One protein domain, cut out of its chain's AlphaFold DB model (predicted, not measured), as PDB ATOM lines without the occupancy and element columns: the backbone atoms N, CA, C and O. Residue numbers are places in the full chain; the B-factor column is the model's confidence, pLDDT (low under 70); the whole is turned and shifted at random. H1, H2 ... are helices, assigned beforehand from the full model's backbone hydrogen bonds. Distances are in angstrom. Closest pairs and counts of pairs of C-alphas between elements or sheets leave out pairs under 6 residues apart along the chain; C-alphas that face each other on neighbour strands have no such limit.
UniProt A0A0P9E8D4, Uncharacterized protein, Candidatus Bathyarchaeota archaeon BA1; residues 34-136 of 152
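Overview. This is residues 34 to 136 of the 152 residues of an uncharacterized protein of Candidatus Bathyarchaeota archaeon BA1 (UniProt A0A0P9E8D4). What shape? H2, H3 and H6 make a rod-shaped, all-helix, up-and-down bundle, each running against the one before, with H3 in the middle; H1 folds back on H2, and H4 and H5 bridge H3 to H6. How large? The 103 printed residues, with six named helices, are only just loose: they span 53 by 25 by 14 A, radius of gyration of the C-alphas 15.7 A.

Arrangement. What touches? H1, residues 34 to 42, touches residues 50 to 58 alone of H2, residues 49 to 76, in a hairpin. H2 and H3, residues 80 to 104, form a hairpin, C-alphas 71 and 83 closest at 3.7 A. H3 and H6, residues 120 to 135, touch, C-alphas 84 and 126 closest at 4.0 A. Backbones? O i to N i+4 pairs are within hydrogen-bond range throughout H1, H2, H3 and H6; H4, residues 106 to 111, has 0 of 2, but 2 of 3 O i to N i+3 pairs.

Along the chain. Where first? H1 begins at C-alpha 34, (11.852, 54.287, 38.426). Where last? H6 ends at C-alpha 135, (-16.513, 31.284, 31.889).

Size, cuts and confidence. Any cut? The printed part has no cut. Low confidence? Residues 106 to 113 and 136 are under pLDDT 70.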
ATOM      1  N   SER A  34      11.027  53.079  38.520       90.06
ATOM      2  CA  SER A  34      11.852  54.287  38.426       90.06
ATOM      3  C   SER A  34      12.144  54.883  39.802       90.06
ATOM      4  O   SER A  34      13.297  55.200  40.076       90.06
ATOM      5  N   TYR A  35      11.158  54.925  40.703       88.75
ATOM      6  CA  TYR A  35      11.360  55.373  42.080       88.75
ATOM      7  C   TYR A  35      12.423  54.548  42.824       88.75
ATOM      8  O   TYR A  35      13.363  55.115  43.381       88.75
ATOM      9  N   ILE A  36      12.332  53.212  42.784       89.06
ATOM     10  CA  ILE A  36      13.311  52.326  43.437       89.06
ATOM     11  C   ILE A  36      14.702  52.486  42.806       89.06
ATOM     12  O   ILE A  36      15.695  52.560  43.525       89.06
ATOM     13  N   ILE A  37      14.793  52.580  41.477       91.75
ATOM     14  CA  ILE A  37      16.069  52.781  40.769       91.75
ATOM     15  C   ILE A  37      16.706  54.112  41.166       91.75
ATOM     16  O   ILE A  37      17.888  54.135  41.503       91.75
ATOM     17  N   SER A  38      15.940  55.206  41.158       89.56
ATOM     18  CA  SER A  38      16.413  56.530  41.574       89.56
ATOM     19  C   SER A  38      16.899  56.519  43.018       89.56
ATOM     20  O   SER A  38      17.945  57.095  43.310       89.56
ATOM     21  N   PHE A  39      16.188  55.822  43.904       87.44
ATOM     22  CA  PHE A  39      16.604  55.659  45.289       87.44
ATOM     23  C   PHE A  39      17.927  54.891  45.398       87.44
ATOM     24  O   PHE A  39      18.864  55.385  46.019       87.44
ATOM     25  N   CYS A  40      18.050  53.734  44.738       89.06
ATOM     26  CA  CYS A  40      19.287  52.950  44.701       89.06
ATOM     27  C   CYS A  40      20.470  53.740  44.119       89.06
ATOM     28  O   CYS A  40      21.598  53.589  44.589       89.06
ATOM     29  N   TRP A  41      20.220  54.602  43.128       87.25
ATOM     30  CA  TRP A  41      21.225  55.520  42.596       87.25
ATOM     31  C   TRP A  41      21.631  56.558  43.644       87.25
ATOM     32  O   TRP A  41      22.813  56.749  43.885       87.25
ATOM     33  N   LEU A  42      20.679  57.187  44.334       87.38
ATOM     34  CA  LEU A  42      20.981  58.182  45.365       87.38
ATOM     35  C   LEU A  42      21.873  57.606  46.478       87.38
ATOM     36  O   LEU A  42      22.799  58.268  46.941       87.38
ATOM     37  N   VAL A  43      21.618  56.361  46.886       86.19
ATOM     38  CA  VAL A  43      22.354  55.704  47.975       86.19
ATOM     39  C   VAL A  43      23.589  54.926  47.511       86.19
ATOM     40  O   VAL A  43      24.278  54.343  48.346       86.19
ATOM     41  N   HIS A  44      23.938  54.929  46.215       84.81
ATOM     42  CA  HIS A  44      25.065  54.126  45.713       84.81
ATOM     43  C   HIS A  44      26.409  54.492  46.347       84.81
ATOM     44  O   HIS A  44      27.316  53.662  46.397       84.81
ATOM     45  N   GLY A  45      26.558  55.732  46.829       81.94
ATOM     46  CA  GLY A  45      27.767  56.184  47.521       81.94
ATOM     47  C   GLY A  45      28.053  55.394  48.803       81.94
ATOM     48  O   GLY A  45      29.196  55.348  49.242       81.94
ATOM     49  N   LEU A  46      27.039  54.728  49.365       82.94
ATOM     50  CA  LEU A  46      27.143  53.885  50.557       82.94
ATOM     51  C   LEU A  46      27.619  52.454  50.246       82.94
ATOM     52  O   LEU A  46      27.918  51.699  51.168       82.94
ATOM     53  N   GLY A  47      27.684  52.052  48.969       84.50
ATOM     54  CA  GLY A  47      28.190  50.740  48.562       84.50
ATOM     55  C   GLY A  47      27.771  50.318  47.150       84.50
ATOM     56  O   GLY A  47      26.641  50.538  46.716       84.50
ATOM     57  N   SER A  48      28.663  49.616  46.444       85.19
ATOM     58  CA  SER A  48      28.440  49.138  45.066       85.19
ATOM     59  C   SER A  48      27.278  48.143  44.925       85.19
ATOM     60  O   SER A  48      26.726  47.981  43.838       85.19
ATOM     61  N   GLN A  49      26.854  47.512  46.020       87.31
ATOM     62  CA  GLN A  49      25.681  46.635  46.071       87.31
ATOM     63  C   GLN A  49      24.376  47.333  45.651       87.31
ATOM     64  O   GLN A  49      23.528  46.704  45.021       87.31
ATOM     65  N   PHE A  50      24.228  48.636  45.914       86.75
ATOM     66  CA  PHE A  50      23.024  49.379  45.531       86.75
ATOM     67  C   PHE A  50      22.937  49.609  44.014       86.75
ATOM     68  O   PHE A  50      21.839  49.594  43.458       86.75
ATOM     69  N   LEU A  51      24.075  49.717  43.315       87.81
ATOM     70  CA  LEU A  51      24.100  49.744  41.845       87.81
ATOM     71  C   LEU A  51      23.599  48.421  41.261       87.81
ATOM     72  O   LEU A  51      22.765  48.422  40.357       87.81
ATOM     73  N   TRP A  52      24.046  47.289  41.811       89.31
ATOM     74  CA  TRP A  52      23.558  45.975  41.388       89.31
ATOM     75  C   TRP A  52      22.057  45.810  41.633       89.31
ATOM     76  O   TRP A  52      21.336  45.333  40.756       89.31
ATOM     77  N   MET A  53      21.567  46.271  42.785       89.44
ATOM     78  CA  MET A  53      20.137  46.303  43.094       89.44
ATOM     79  C   MET A  53      19.342  47.149  42.085       89.44
ATOM     80  O   MET A  53      18.303  46.694  41.607       89.44
ATOM     81  N   ALA A  54      19.841  48.332  41.708       90.25
ATOM     82  CA  ALA A  54      19.207  49.189  40.702       90.25
ATOM     83  C   ALA A  54      19.085  48.487  39.340       90.25
ATOM     84  O   ALA A  54      18.023  48.525  38.718       90.25
ATOM     85  N   VAL A  55      20.144  47.800  38.895       92.31
ATOM     86  CA  VAL A  55      20.141  47.048  37.630       92.31
ATOM     87  C   VAL A  55      19.118  45.911  37.668       92.31
ATOM     88  O   VAL A  55      18.352  45.747  36.720       92.31
ATOM     89  N   ILE A  56      19.056  45.151  38.766       91.69
ATOM     90  CA  ILE A  56      18.084  44.057  38.927       91.69
ATOM     91  C   ILE A  56      16.650  44.592  38.848       91.69
ATOM     92  O   ILE A  56      15.823  44.038  38.119       91.69
ATOM     93  N   VAL A  57      16.356  45.687  39.556       92.75
ATOM     94  CA  VAL A  57      15.031  46.323  39.520       92.75
ATOM     95  C   VAL A  57      14.703  46.820  38.118       92.75
ATOM     96  O   VAL A  57      13.588  46.602  37.653       92.75
ATOM     97  N   TRP A  58      15.662  47.428  37.417       93.38
ATOM     98  CA  TRP A  58      15.471  47.889  36.044       93.38
ATOM     99  C   TRP A  58      15.107  46.747  35.094       93.38
ATOM    100  O   TRP A  58      14.101  46.841  34.388       93.38
ATOM    101  N   ILE A  59      15.858  45.641  35.127       94.12
ATOM    102  CA  ILE A  59      15.585  44.460  34.294       94.12
ATOM    103  C   ILE A  59      14.182  43.920  34.583       94.12
ATOM    104  O   ILE A  59      13.400  43.671  33.664       94.12
ATOM    105  N   LEU A  60      13.835  43.752  35.859       93.56
ATOM    106  CA  LEU A  60      12.548  43.180  36.238       93.56
ATOM    107  C   LEU A  60      11.367  44.108  35.935       93.56
ATOM    108  O   LEU A  60      10.328  43.630  35.472       93.56
ATOM    109  N   ALA A  61      11.510  45.416  36.158       93.25
ATOM    110  CA  ALA A  61      10.498  46.404  35.802       93.25
ATOM    111  C   ALA A  61      10.293  46.443  34.282       93.25
ATOM    112  O   ALA A  61       9.153  46.462  33.817       93.25
ATOM    113  N   PHE A  62      11.374  46.367  33.501       94.88
ATOM    114  CA  PHE A  62      11.316  46.305  32.042       94.88
ATOM    115  C   PHE A  62      10.590  45.045  31.550       94.88
ATOM    116  O   PHE A  62       9.626  45.145  30.788       94.88
ATOM    117  N   ILE A  63      10.974  43.861  32.042       95.81
ATOM    118  CA  ILE A  63      10.319  42.590  31.691       95.81
ATOM    119  C   ILE A  63       8.840  42.606  32.096       95.81
ATOM    120  O   ILE A  63       7.980  42.201  31.314       95.81
ATOM    121  N   SER A  64       8.524  43.105  33.293       94.62
ATOM    122  CA  SER A  64       7.144  43.180  33.784       94.62
ATOM    123  C   SER A  64       6.297  44.139  32.948       94.62
ATOM    124  O   SER A  64       5.166  43.807  32.600       94.62
ATOM    125  N   THR A  65       6.860  45.279  32.542       94.94
ATOM    126  CA  THR A  65       6.221  46.249  31.638       94.94
ATOM    127  C   THR A  65       5.907  45.610  30.285       94.94
ATOM    128  O   THR A  65       4.768  45.670  29.821       94.94
ATOM    129  N   LEU A  66       6.882  44.929  29.674       96.00
ATOM    130  CA  LEU A  66       6.677  44.217  28.410       96.00
ATOM    131  C   LEU A  66       5.634  43.103  28.540       96.00
ATOM    132  O   LEU A  66       4.776  42.956  27.670       96.00
ATOM    133  N   SER A  67       5.673  42.343  29.637       95.56
ATOM    134  CA  SER A  67       4.708  41.278  29.913       95.56
ATOM    135  C   SER A  67       3.288  41.827  30.089       95.56
ATOM    136  O   SER A  67       2.352  41.272  29.514       95.56
ATOM    137  N   LEU A  68       3.116  42.954  30.792       94.75
ATOM    138  CA  LEU A  68       1.822  43.636  30.946       94.75
ATOM    139  C   LEU A  68       1.296  44.186  29.618       94.75
ATOM    140  O   LEU A  68       0.108  44.043  29.316       94.75
ATOM    141  N   GLY A  69       2.169  44.772  28.795       95.69
ATOM    142  CA  GLY A  69       1.816  45.220  27.447       95.69
ATOM    143  C   GLY A  69       1.375  44.054  26.560       95.69
ATOM    144  O   GLY A  69       0.307  44.097  25.943       95.69
ATOM    145  N   TYR A  70       2.148  42.965  26.555       95.62
ATOM    146  CA  TYR A  70       1.826  41.745  25.817       95.62
ATOM    147  C   TYR A  70       0.516  41.106  26.295       95.62
ATOM    148  O   TYR A  70      -0.332  40.737  25.476       95.62
ATOM    149  N   GLY A  71       0.320  40.989  27.608       93.00
ATOM    150  CA  GLY A  71      -0.876  40.382  28.172       93.00
ATOM    151  C   GLY A  71      -2.128  41.204  27.880       93.00
ATOM    152  O   GLY A  71      -3.132  40.654  27.419       93.00
ATOM    153  N   SER A  72      -2.040  42.530  28.006       93.75
ATOM    154  CA  SER A  72      -3.118  43.458  27.638       93.75
ATOM    155  C   SER A  72      -3.450  43.381  26.143       93.75
ATOM    156  O   SER A  72      -4.621  43.261  25.771       93.75
ATOM    157  N   TYR A  73      -2.439  43.330  25.270       95.19
ATOM    158  CA  TYR A  73      -2.631  43.121  23.832       95.19
ATOM    159  C   TYR A  73      -3.346  41.796  23.523       95.19
ATOM    160  O   TYR A  73      -4.292  41.753  22.728       95.19
ATOM    161  N   LYS A  74      -2.952  40.697  24.182       92.62
ATOM    162  CA  LYS A  74      -3.608  39.391  24.023       92.62
ATOM    163  C   LYS A  74      -5.065  39.411  24.484       92.62
ATOM    164  O   LYS A  74      -5.903  38.810  23.807       92.62
ATOM    165  N   MET A  75      -5.390  40.117  25.568       92.25
ATOM    166  CA  MET A  75      -6.775  40.291  26.027       92.25
ATOM    167  C   MET A  75      -7.632  41.041  25.000       92.25
ATOM    168  O   MET A  75      -8.747  40.599  24.710       92.25
ATOM    169  N   ILE A  76      -7.094  42.098  24.375       91.69
ATOM    170  CA  ILE A  76      -7.764  42.835  23.286       91.69
ATOM    171  C   ILE A  76      -8.030  41.913  22.088       91.69
ATOM    172  O   ILE A  76      -9.127  41.911  21.532       91.69
ATOM    173  N   LYS A  77      -7.063  41.059  21.726       90.62
ATOM    174  CA  LYS A  77      -7.224  40.039  20.671       90.62
ATOM    175  C   LYS A  77      -8.123  38.859  21.076       90.62
ATOM    176  O   LYS A  77      -8.338  37.954  20.276       90.62
ATOM    177  N   GLY A  78      -8.670  38.858  22.293       86.12
ATOM    178  CA  GLY A  78      -9.621  37.861  22.781       86.12
ATOM    179  C   GLY A  78      -9.000  36.640  23.464       86.12
ATOM    180  O   GLY A  78      -9.751  35.791  23.955       86.12
ATOM    181  N   PHE A  79      -7.669  36.564  23.563       89.19
ATOM    182  CA  PHE A  79      -6.923  35.494  24.233       89.19
ATOM    183  C   PHE A  79      -6.796  35.762  25.740       89.19
ATOM    184  O   PHE A  79      -5.710  36.018  26.262       89.19
ATOM    185  N   MET A  80      -7.927  35.689  26.449       90.44
ATOM    186  CA  MET A  80      -8.024  36.061  27.870       90.44
ATOM    187  C   MET A  80      -7.151  35.216  28.802       90.44
ATOM    188  O   MET A  80      -6.600  35.759  29.751       90.44
ATOM    189  N   LEU A  81      -6.985  33.917  28.526       90.75
ATOM    190  CA  LEU A  81      -6.165  33.031  29.360       90.75
ATOM    191  C   LEU A  81      -4.686  33.439  29.331       90.75
ATOM    192  O   LEU A  81      -4.097  33.691  30.376       90.75
ATOM    193  N   MET A  82      -4.100  33.530  28.130       90.25
ATOM    194  CA  MET A  82      -2.693  33.917  27.963       90.25
ATOM    195  C   MET A  82      -2.440  35.335  28.468       90.25
ATOM    196  O   MET A  82      -1.441  35.568  29.141       90.25
ATOM    197  N   GLY A  83      -3.357  36.263  28.176       90.44
ATOM    198  CA  GLY A  83      -3.247  37.630  28.669       90.44
ATOM    199  C   GLY A  83      -3.331  37.711  30.193       90.44
ATOM    200  O   GLY A  83      -2.497  38.353  30.823       90.44
ATOM    201  N   GLY A  84      -4.299  37.010  30.791       91.00
ATOM    202  CA  GLY A  84      -4.486  36.957  32.240       91.00
ATOM    203  C   GLY A  84      -3.285  36.357  32.961       91.00
ATOM    204  O   GLY A  84      -2.844  36.896  33.972       91.00
ATOM    205  N   LEU A  85      -2.707  35.287  32.413       94.06
ATOM    206  CA  LEU A  85      -1.519  34.654  32.980       94.06
ATOM    207  C   LEU A  85      -0.305  35.592  32.939       94.06
ATOM    208  O   LEU A  85       0.343  35.781  33.964       94.06
ATOM    209  N   ALA A  86      -0.044  36.226  31.790       94.25
ATOM    210  CA  ALA A  86       1.060  37.176  31.634       94.25
ATOM    211  C   ALA A  86       0.945  38.357  32.613       94.25
ATOM    212  O   ALA A  86       1.905  38.662  33.324       94.25
ATOM    213  N   ASN A  87      -0.248  38.957  32.719       94.69
ATOM    214  CA  ASN A  87      -0.494  40.083  33.626       94.69
ATOM    215  C   ASN A  87      -0.395  39.672  35.103       94.69
ATOM    216  O   ASN A  87       0.148  40.426  35.907       94.69
ATOM    217  N   THR A  88      -0.852  38.466  35.463       93.56
ATOM    218  CA  THR A  88      -0.729  37.947  36.838       93.56
ATOM    219  C   THR A  88       0.735  37.750  37.218       93.56
ATOM    220  O   THR A  88       1.161  38.232  38.262       93.56
ATOM    221  N   VAL A  89       1.520  37.079  36.367       94.38
ATOM    222  CA  VAL A  89       2.946  36.823  36.628       94.38
ATOM    223  C   VAL A  89       3.718  38.136  36.748       94.38
ATOM    224  O   VAL A  89       4.490  38.303  37.687       94.38
ATOM    225  N   ALA A  90       3.463  39.091  35.850       93.19
ATOM    226  CA  ALA A  90       4.093  40.408  35.902       93.19
ATOM    227  C   ALA A  90       3.712  41.190  37.170       93.19
ATOM    228  O   ALA A  90       4.578  41.787  37.809       93.19
ATOM    229  N   GLY A  91       2.433  41.150  37.559       92.38
ATOM    230  CA  GLY A  91       1.947  41.771  38.789       92.38
ATOM    231  C   GLY A  91       2.603  41.182  40.038       92.38
ATOM    232  O   GLY A  91       3.093  41.934  40.873       92.38
ATOM    233  N   VAL A  92       2.685  39.851  40.139       93.50
ATOM    234  CA  VAL A  92       3.328  39.157  41.271       93.50
ATOM    235  C   VAL A  92       4.827  39.448  41.332       93.50
ATOM    236  O   VAL A  92       5.340  39.738  42.409       93.50
ATOM    237  N   ALA A  93       5.530  39.417  40.196       91.38
ATOM    238  CA  ALA A  93       6.957  39.732  40.148       91.38
ATOM    239  C   ALA A  93       7.231  41.175  40.600       91.38
ATOM    240  O   ALA A  93       8.092  41.410  41.446       91.38
ATOM    241  N   SER A  94       6.449  42.129  40.090       90.75
ATOM    242  CA  SER A  94       6.578  43.547  40.447       90.75
ATOM    243  C   SER A  94       6.258  43.794  41.923       90.75
ATOM    244  O   SER A  94       6.978  44.526  42.600       90.75
ATOM    245  N   PHE A  95       5.221  43.128  42.439       90.38
ATOM    246  CA  PHE A  95       4.859  43.171  43.852       90.38
ATOM    247  C   PHE A  95       5.970  42.615  44.748       90.38
ATOM    248  O   PHE A  95       6.307  43.231  45.753       90.38
ATOM    249  N   GLY A  96       6.573  41.482  44.377       88.94
ATOM    250  CA  GLY A  96       7.660  40.868  45.142       88.94
ATOM    251  C   GLY A  96       8.890  41.770  45.259       88.94
ATOM    252  O   GLY A  96       9.486  41.855  46.329       88.94
ATOM    253  N   ILE A  97       9.234  42.494  44.189       87.62
ATOM    254  CA  ILE A  97      10.331  43.474  44.210       87.62
ATOM    255  C   ILE A  97       9.994  44.613  45.157       87.62
ATOM    256  O   ILE A  97      10.787  44.929  46.036       87.62
ATOM    257  N   PHE A  98       8.812  45.210  45.012       86.00
ATOM    258  CA  PHE A  98       8.398  46.284  45.906       86.00
ATOM    259  C   PHE A  98       8.398  45.835  47.363       86.00
ATOM    260  O   PHE A  98       8.965  46.524  48.200       86.00
ATOM    261  N   TYR A  99       7.857  44.651  47.648       87.19
ATOM    262  CA  TYR A  99       7.854  44.069  48.984       87.19
ATOM    263  C   TYR A  99       9.277  43.895  49.535       87.19
ATOM    264  O   TYR A  99       9.542  44.265  50.673       87.19
ATOM    265  N   TYR A 100      10.225  43.410  48.729       86.44
ATOM    266  CA  TYR A 100      11.625  43.292  49.144       86.44
ATOM    267  C   TYR A 100      12.236  44.648  49.541       86.44
ATOM    268  O   TYR A 100      12.816  44.772  50.620       86.44
ATOM    269  N   PHE A 101      12.071  45.679  48.705       82.75
ATOM    270  CA  PHE A 101      12.616  47.013  48.984       82.75
ATOM    271  C   PHE A 101      11.872  47.743  50.108       82.75
ATOM    272  O   PHE A 101      12.491  48.511  50.838       82.75
ATOM    273  N   TYR A 102      10.577  47.473  50.276       82.25
ATOM    274  CA  TYR A 102       9.758  47.987  51.371       82.25
ATOM    275  C   TYR A 102      10.325  47.571  52.737       82.25
ATOM    276  O   TYR A 102      10.490  48.405  53.618       82.25
ATOM    277  N   PHE A 103      10.728  46.304  52.899       80.12
ATOM    278  CA  PHE A 103      11.356  45.844  54.146       80.12
ATOM    279  C   PHE A 103      12.792  46.338  54.332       80.12
ATOM    280  O   PHE A 103      13.228  46.522  55.467       80.12
ATOM    281  N   LEU A 104      13.536  46.531  53.241       78.62
ATOM    282  CA  LEU A 104      14.926  46.980  53.321       78.62
ATOM    283  C   LEU A 104      15.051  48.472  53.658       78.62
ATOM    284  O   LEU A 104      16.024  48.867  54.300       78.62
ATOM    285  N   PHE A 105      14.105  49.304  53.211       74.56
ATOM    286  CA  PHE A 105      14.226  50.759  53.287       74.56
ATOM    287  C   PHE A 105      12.992  51.416  53.913       74.56
ATOM    288  O   PHE A 105      11.978  51.588  53.238       74.56
ATOM    289  N   PRO A 106      13.100  51.928  55.154       69.69
ATOM    290  CA  PRO A 106      12.004  52.617  55.837       69.69
ATOM    291  C   PRO A 106      11.462  53.841  55.085       69.69
ATOM    292  O   PRO A 106      10.316  54.228  55.287       69.69
ATOM    293  N   LEU A 107      12.257  54.458  54.197       64.31
ATOM    294  CA  LEU A 107      11.802  55.581  53.367       64.31
ATOM    295  C   LEU A 107      10.732  55.172  52.339       64.31
ATOM    296  O   LEU A 107       9.941  56.015  51.924       64.31
ATOM    297  N   LEU A 108      10.670  53.895  51.942       64.50
ATOM    298  CA  LEU A 108       9.588  53.383  51.095       64.50
ATOM    299  C   LEU A 108       8.253  53.266  51.850       64.50
ATOM    300  O   LEU A 108       7.203  53.287  51.204       64.50
ATOM    301  N   ASN A 109       8.266  53.233  53.190       65.06
ATOM    302  CA  ASN A 109       7.050  53.153  54.013       65.06
ATOM    303  C   ASN A 109       6.223  54.444  53.984       65.06
ATOM    304  O   ASN A 109       5.060  54.441  54.367       65.06
ATOM    305  N   GLN A 110       6.762  55.558  53.476       67.88
ATOM    306  CA  GLN A 110       5.991  56.801  53.333       67.88
ATOM    307  C   GLN A 110       4.795  56.662  52.372       67.88
ATOM    308  O   GLN A 110       3.882  57.484  52.397       67.88
ATOM    309  N   PHE A 111       4.769  55.604  51.556       63.94
ATOM    310  CA  PHE A 111       3.683  55.291  50.629       63.94
ATOM    311  C   PHE A 111       2.716  54.218  51.156       63.94
ATOM    312  O   PHE A 111       1.993  53.632  50.357       63.94
ATOM    313  N   ASP A 112       2.684  53.953  52.466       59.78
ATOM    314  CA  ASP A 112       2.129  52.746  53.112       59.78
ATOM    315  C   ASP A 112       0.757  52.224  52.611       59.78
ATOM    316  O   ASP A 112       0.595  51.015  52.485       59.78
ATOM    317  N   PRO A 113      -0.233  53.042  52.200       67.12
ATOM    318  CA  PRO A 113      -1.415  52.493  51.523       67.12
ATOM    319  C   PRO A 113      -1.325  52.532  49.987       67.12
ATOM    320  O   PRO A 113      -1.832  51.645  49.299       67.12
ATOM    321  N   LEU A 114      -0.682  53.555  49.421       71.75
ATOM    322  CA  LEU A 114      -0.652  53.817  47.976       71.75
ATOM    323  C   LEU A 114       0.313  52.889  47.225       71.75
ATOM    324  O   LEU A 114       0.011  52.472  46.107       71.75
ATOM    325  N   GLY A 115       1.432  52.526  47.855       70.94
ATOM    326  CA  GLY A 115       2.449  51.607  47.341       70.94
ATOM    327  C   GLY A 115       1.865  50.247  46.978       70.94
ATOM    328  O   GLY A 115       2.043  49.758  45.866       70.94
ATOM    329  N   PHE A 116       1.076  49.670  47.884       73.75
ATOM    330  CA  PHE A 116       0.386  48.401  47.650       73.75
ATOM    331  C   PHE A 116      -0.736  48.539  46.613       73.75
ATOM    332  O   PHE A 116      -0.936  47.642  45.787       73.75
ATOM    333  N   LEU A 117      -1.434  49.682  46.600       81.88
ATOM    334  CA  LEU A 117      -2.508  49.952  45.642       81.88
ATOM    335  C   LEU A 117      -2.005  50.037  44.193       81.88
ATOM    336  O   LEU A 117      -2.735  49.666  43.277       81.88
ATOM    337  N   LEU A 118      -0.758  50.470  43.977       82.81
ATOM    338  CA  LEU A 118      -0.138  50.584  42.651       82.81
ATOM    339  C   LEU A 118      -0.036  49.235  41.916       82.81
ATOM    340  O   LEU A 118      -0.069  49.203  40.689       82.81
ATOM    341  N   PHE A 119       0.016  48.106  42.627       83.44
ATOM    342  CA  PHE A 119       0.071  46.775  41.999       83.44
ATOM    343  C   PHE A 119      -1.305  46.156  41.750       83.44
ATOM    344  O   PHE A 119      -1.433  45.226  40.944       83.44
ATOM    345  N   ALA A 120      -2.348  46.675  42.405       86.88
ATOM    346  CA  ALA A 120      -3.700  46.146  42.293       86.88
ATOM    347  C   ALA A 120      -4.218  46.120  40.840       86.88
ATOM    348  O   ALA A 120      -4.757  45.086  40.449       86.88
ATOM    349  N   PRO A 121      -4.017  47.146  39.985       88.06
ATOM    350  CA  PRO A 121      -4.487  47.111  38.599       88.06
ATOM    351  C   PRO A 121      -3.926  45.932  37.789       88.06
ATOM    352  O   PRO A 121      -4.681  45.248  37.096       88.06
ATOM    353  N   ALA A 122      -2.627  45.641  37.924       89.81
ATOM    354  CA  ALA A 122      -1.973  44.529  37.232       89.81
ATOM    355  C   ALA A 122      -2.511  43.166  37.703       89.81
ATOM    356  O   ALA A 122      -2.863  42.311  36.884       89.81
ATOM    357  N   LEU A 123      -2.639  42.982  39.022       90.12
ATOM    358  CA  LEU A 123      -3.156  41.747  39.617       90.12
ATOM    359  C   LEU A 123      -4.641  41.534  39.297       90.12
ATOM    360  O   LEU A 123      -5.025  40.446  38.868       90.12
ATOM    361  N   ILE A 124      -5.472  42.572  39.436       91.25
ATOM    362  CA  ILE A 124      -6.902  42.527  39.106       91.25
ATOM    363  C   ILE A 124      -7.080  42.216  37.620       91.25
ATOM    364  O   ILE A 124      -7.884  41.351  37.278       91.25
ATOM    365  N   SER A 125      -6.305  42.856  36.736       91.94
ATOM    366  CA  SER A 125      -6.304  42.549  35.301       91.94
ATOM    367  C   SER A 125      -6.036  41.064  35.044       91.94
ATOM    368  O   SER A 125      -6.794  40.407  34.321       91.94
ATOM    369  N   GLY A 126      -4.994  40.519  35.674       88.62
ATOM    370  CA  GLY A 126      -4.607  39.119  35.556       88.62
ATOM    371  C   GLY A 126      -5.687  38.148  36.037       88.62
ATOM    372  O   GLY A 126      -6.148  37.297  35.270       88.62
ATOM    373  N   ILE A 127      -6.150  38.323  37.278       91.88
ATOM    374  CA  ILE A 127      -7.166  37.474  37.918       91.88
ATOM    375  C   ILE A 127      -8.481  37.522  37.138       91.88
ATOM    376  O   ILE A 127      -9.070  36.477  36.848       91.88
ATOM    377  N   LEU A 128      -8.928  38.716  36.739       89.81
ATOM    378  CA  LEU A 128     -10.162  38.885  35.979       89.81
ATOM    379  C   LEU A 128     -10.038  38.263  34.580       89.81
ATOM    380  O   LEU A 128     -10.957  37.587  34.119       89.81
ATOM    381  N   GLY A 129      -8.879  38.409  33.930       86.69
ATOM    382  CA  GLY A 129      -8.559  37.740  32.668       86.69
ATOM    383  C   GLY A 129      -8.683  36.215  32.755       86.69
ATOM    384  O   GLY A 129      -9.350  35.585  31.926       86.69
ATOM    385  N   LEU A 130      -8.106  35.623  33.804       89.69
ATOM    386  CA  LEU A 130      -8.192  34.190  34.078       89.69
ATOM    387  C   LEU A 130      -9.630  33.748  34.383       89.69
ATOM    388  O   LEU A 130     -10.092  32.758  33.815       89.69
ATOM    389  N   ALA A 131     -10.368  34.489  35.211       88.25
ATOM    390  CA  ALA A 131     -11.760  34.184  35.540       88.25
ATOM    391  C   ALA A 131     -12.662  34.195  34.292       88.25
ATOM    392  O   ALA A 131     -13.375  33.224  34.027       88.25
ATOM    393  N   VAL A 132     -12.564  35.237  33.459       86.31
ATOM    394  CA  VAL A 132     -13.328  35.351  32.204       86.31
ATOM    395  C   VAL A 132     -12.974  34.232  31.223       86.31
ATOM    396  O   VAL A 132     -13.848  33.751  30.500       86.31
ATOM    397  N   SER A 133     -11.717  33.776  31.202       85.75
ATOM    398  CA  SER A 133     -11.306  32.658  30.346       85.75
ATOM    399  C   SER A 133     -12.024  31.347  30.694       85.75
ATOM    400  O   SER A 133     -12.419  30.621  29.785       85.75
ATOM    401  N   ARG A 134     -12.288  31.090  31.985       80.88
ATOM    402  CA  ARG A 134     -12.982  29.877  32.451       80.88
ATOM    403  C   ARG A 134     -14.480  29.907  32.176       80.88
ATOM    404  O   ARG A 134     -15.064  28.876  31.873       80.88
ATOM    405  N   ILE A 135     -15.092  31.089  32.227       74.38
ATOM    406  CA  ILE A 135     -16.513  31.284  31.889       74.38
ATOM    407  C   ILE A 135     -16.748  31.098  30.377       74.38
ATOM    408  O   ILE A 135     -17.846  30.763  29.940       74.38
ATOM    409  N   ALA A 136     -15.714  31.321  29.560       58.12
ATOM    410  CA  ALA A 136     -15.795  31.258  28.108       58.12
ATOM    411  C   ALA A 136     -15.555  29.863  27.503       58.12
ATOM    412  O   ALA A 136     -15.787  29.712  26.301       58.12
TER     413      ALA A 136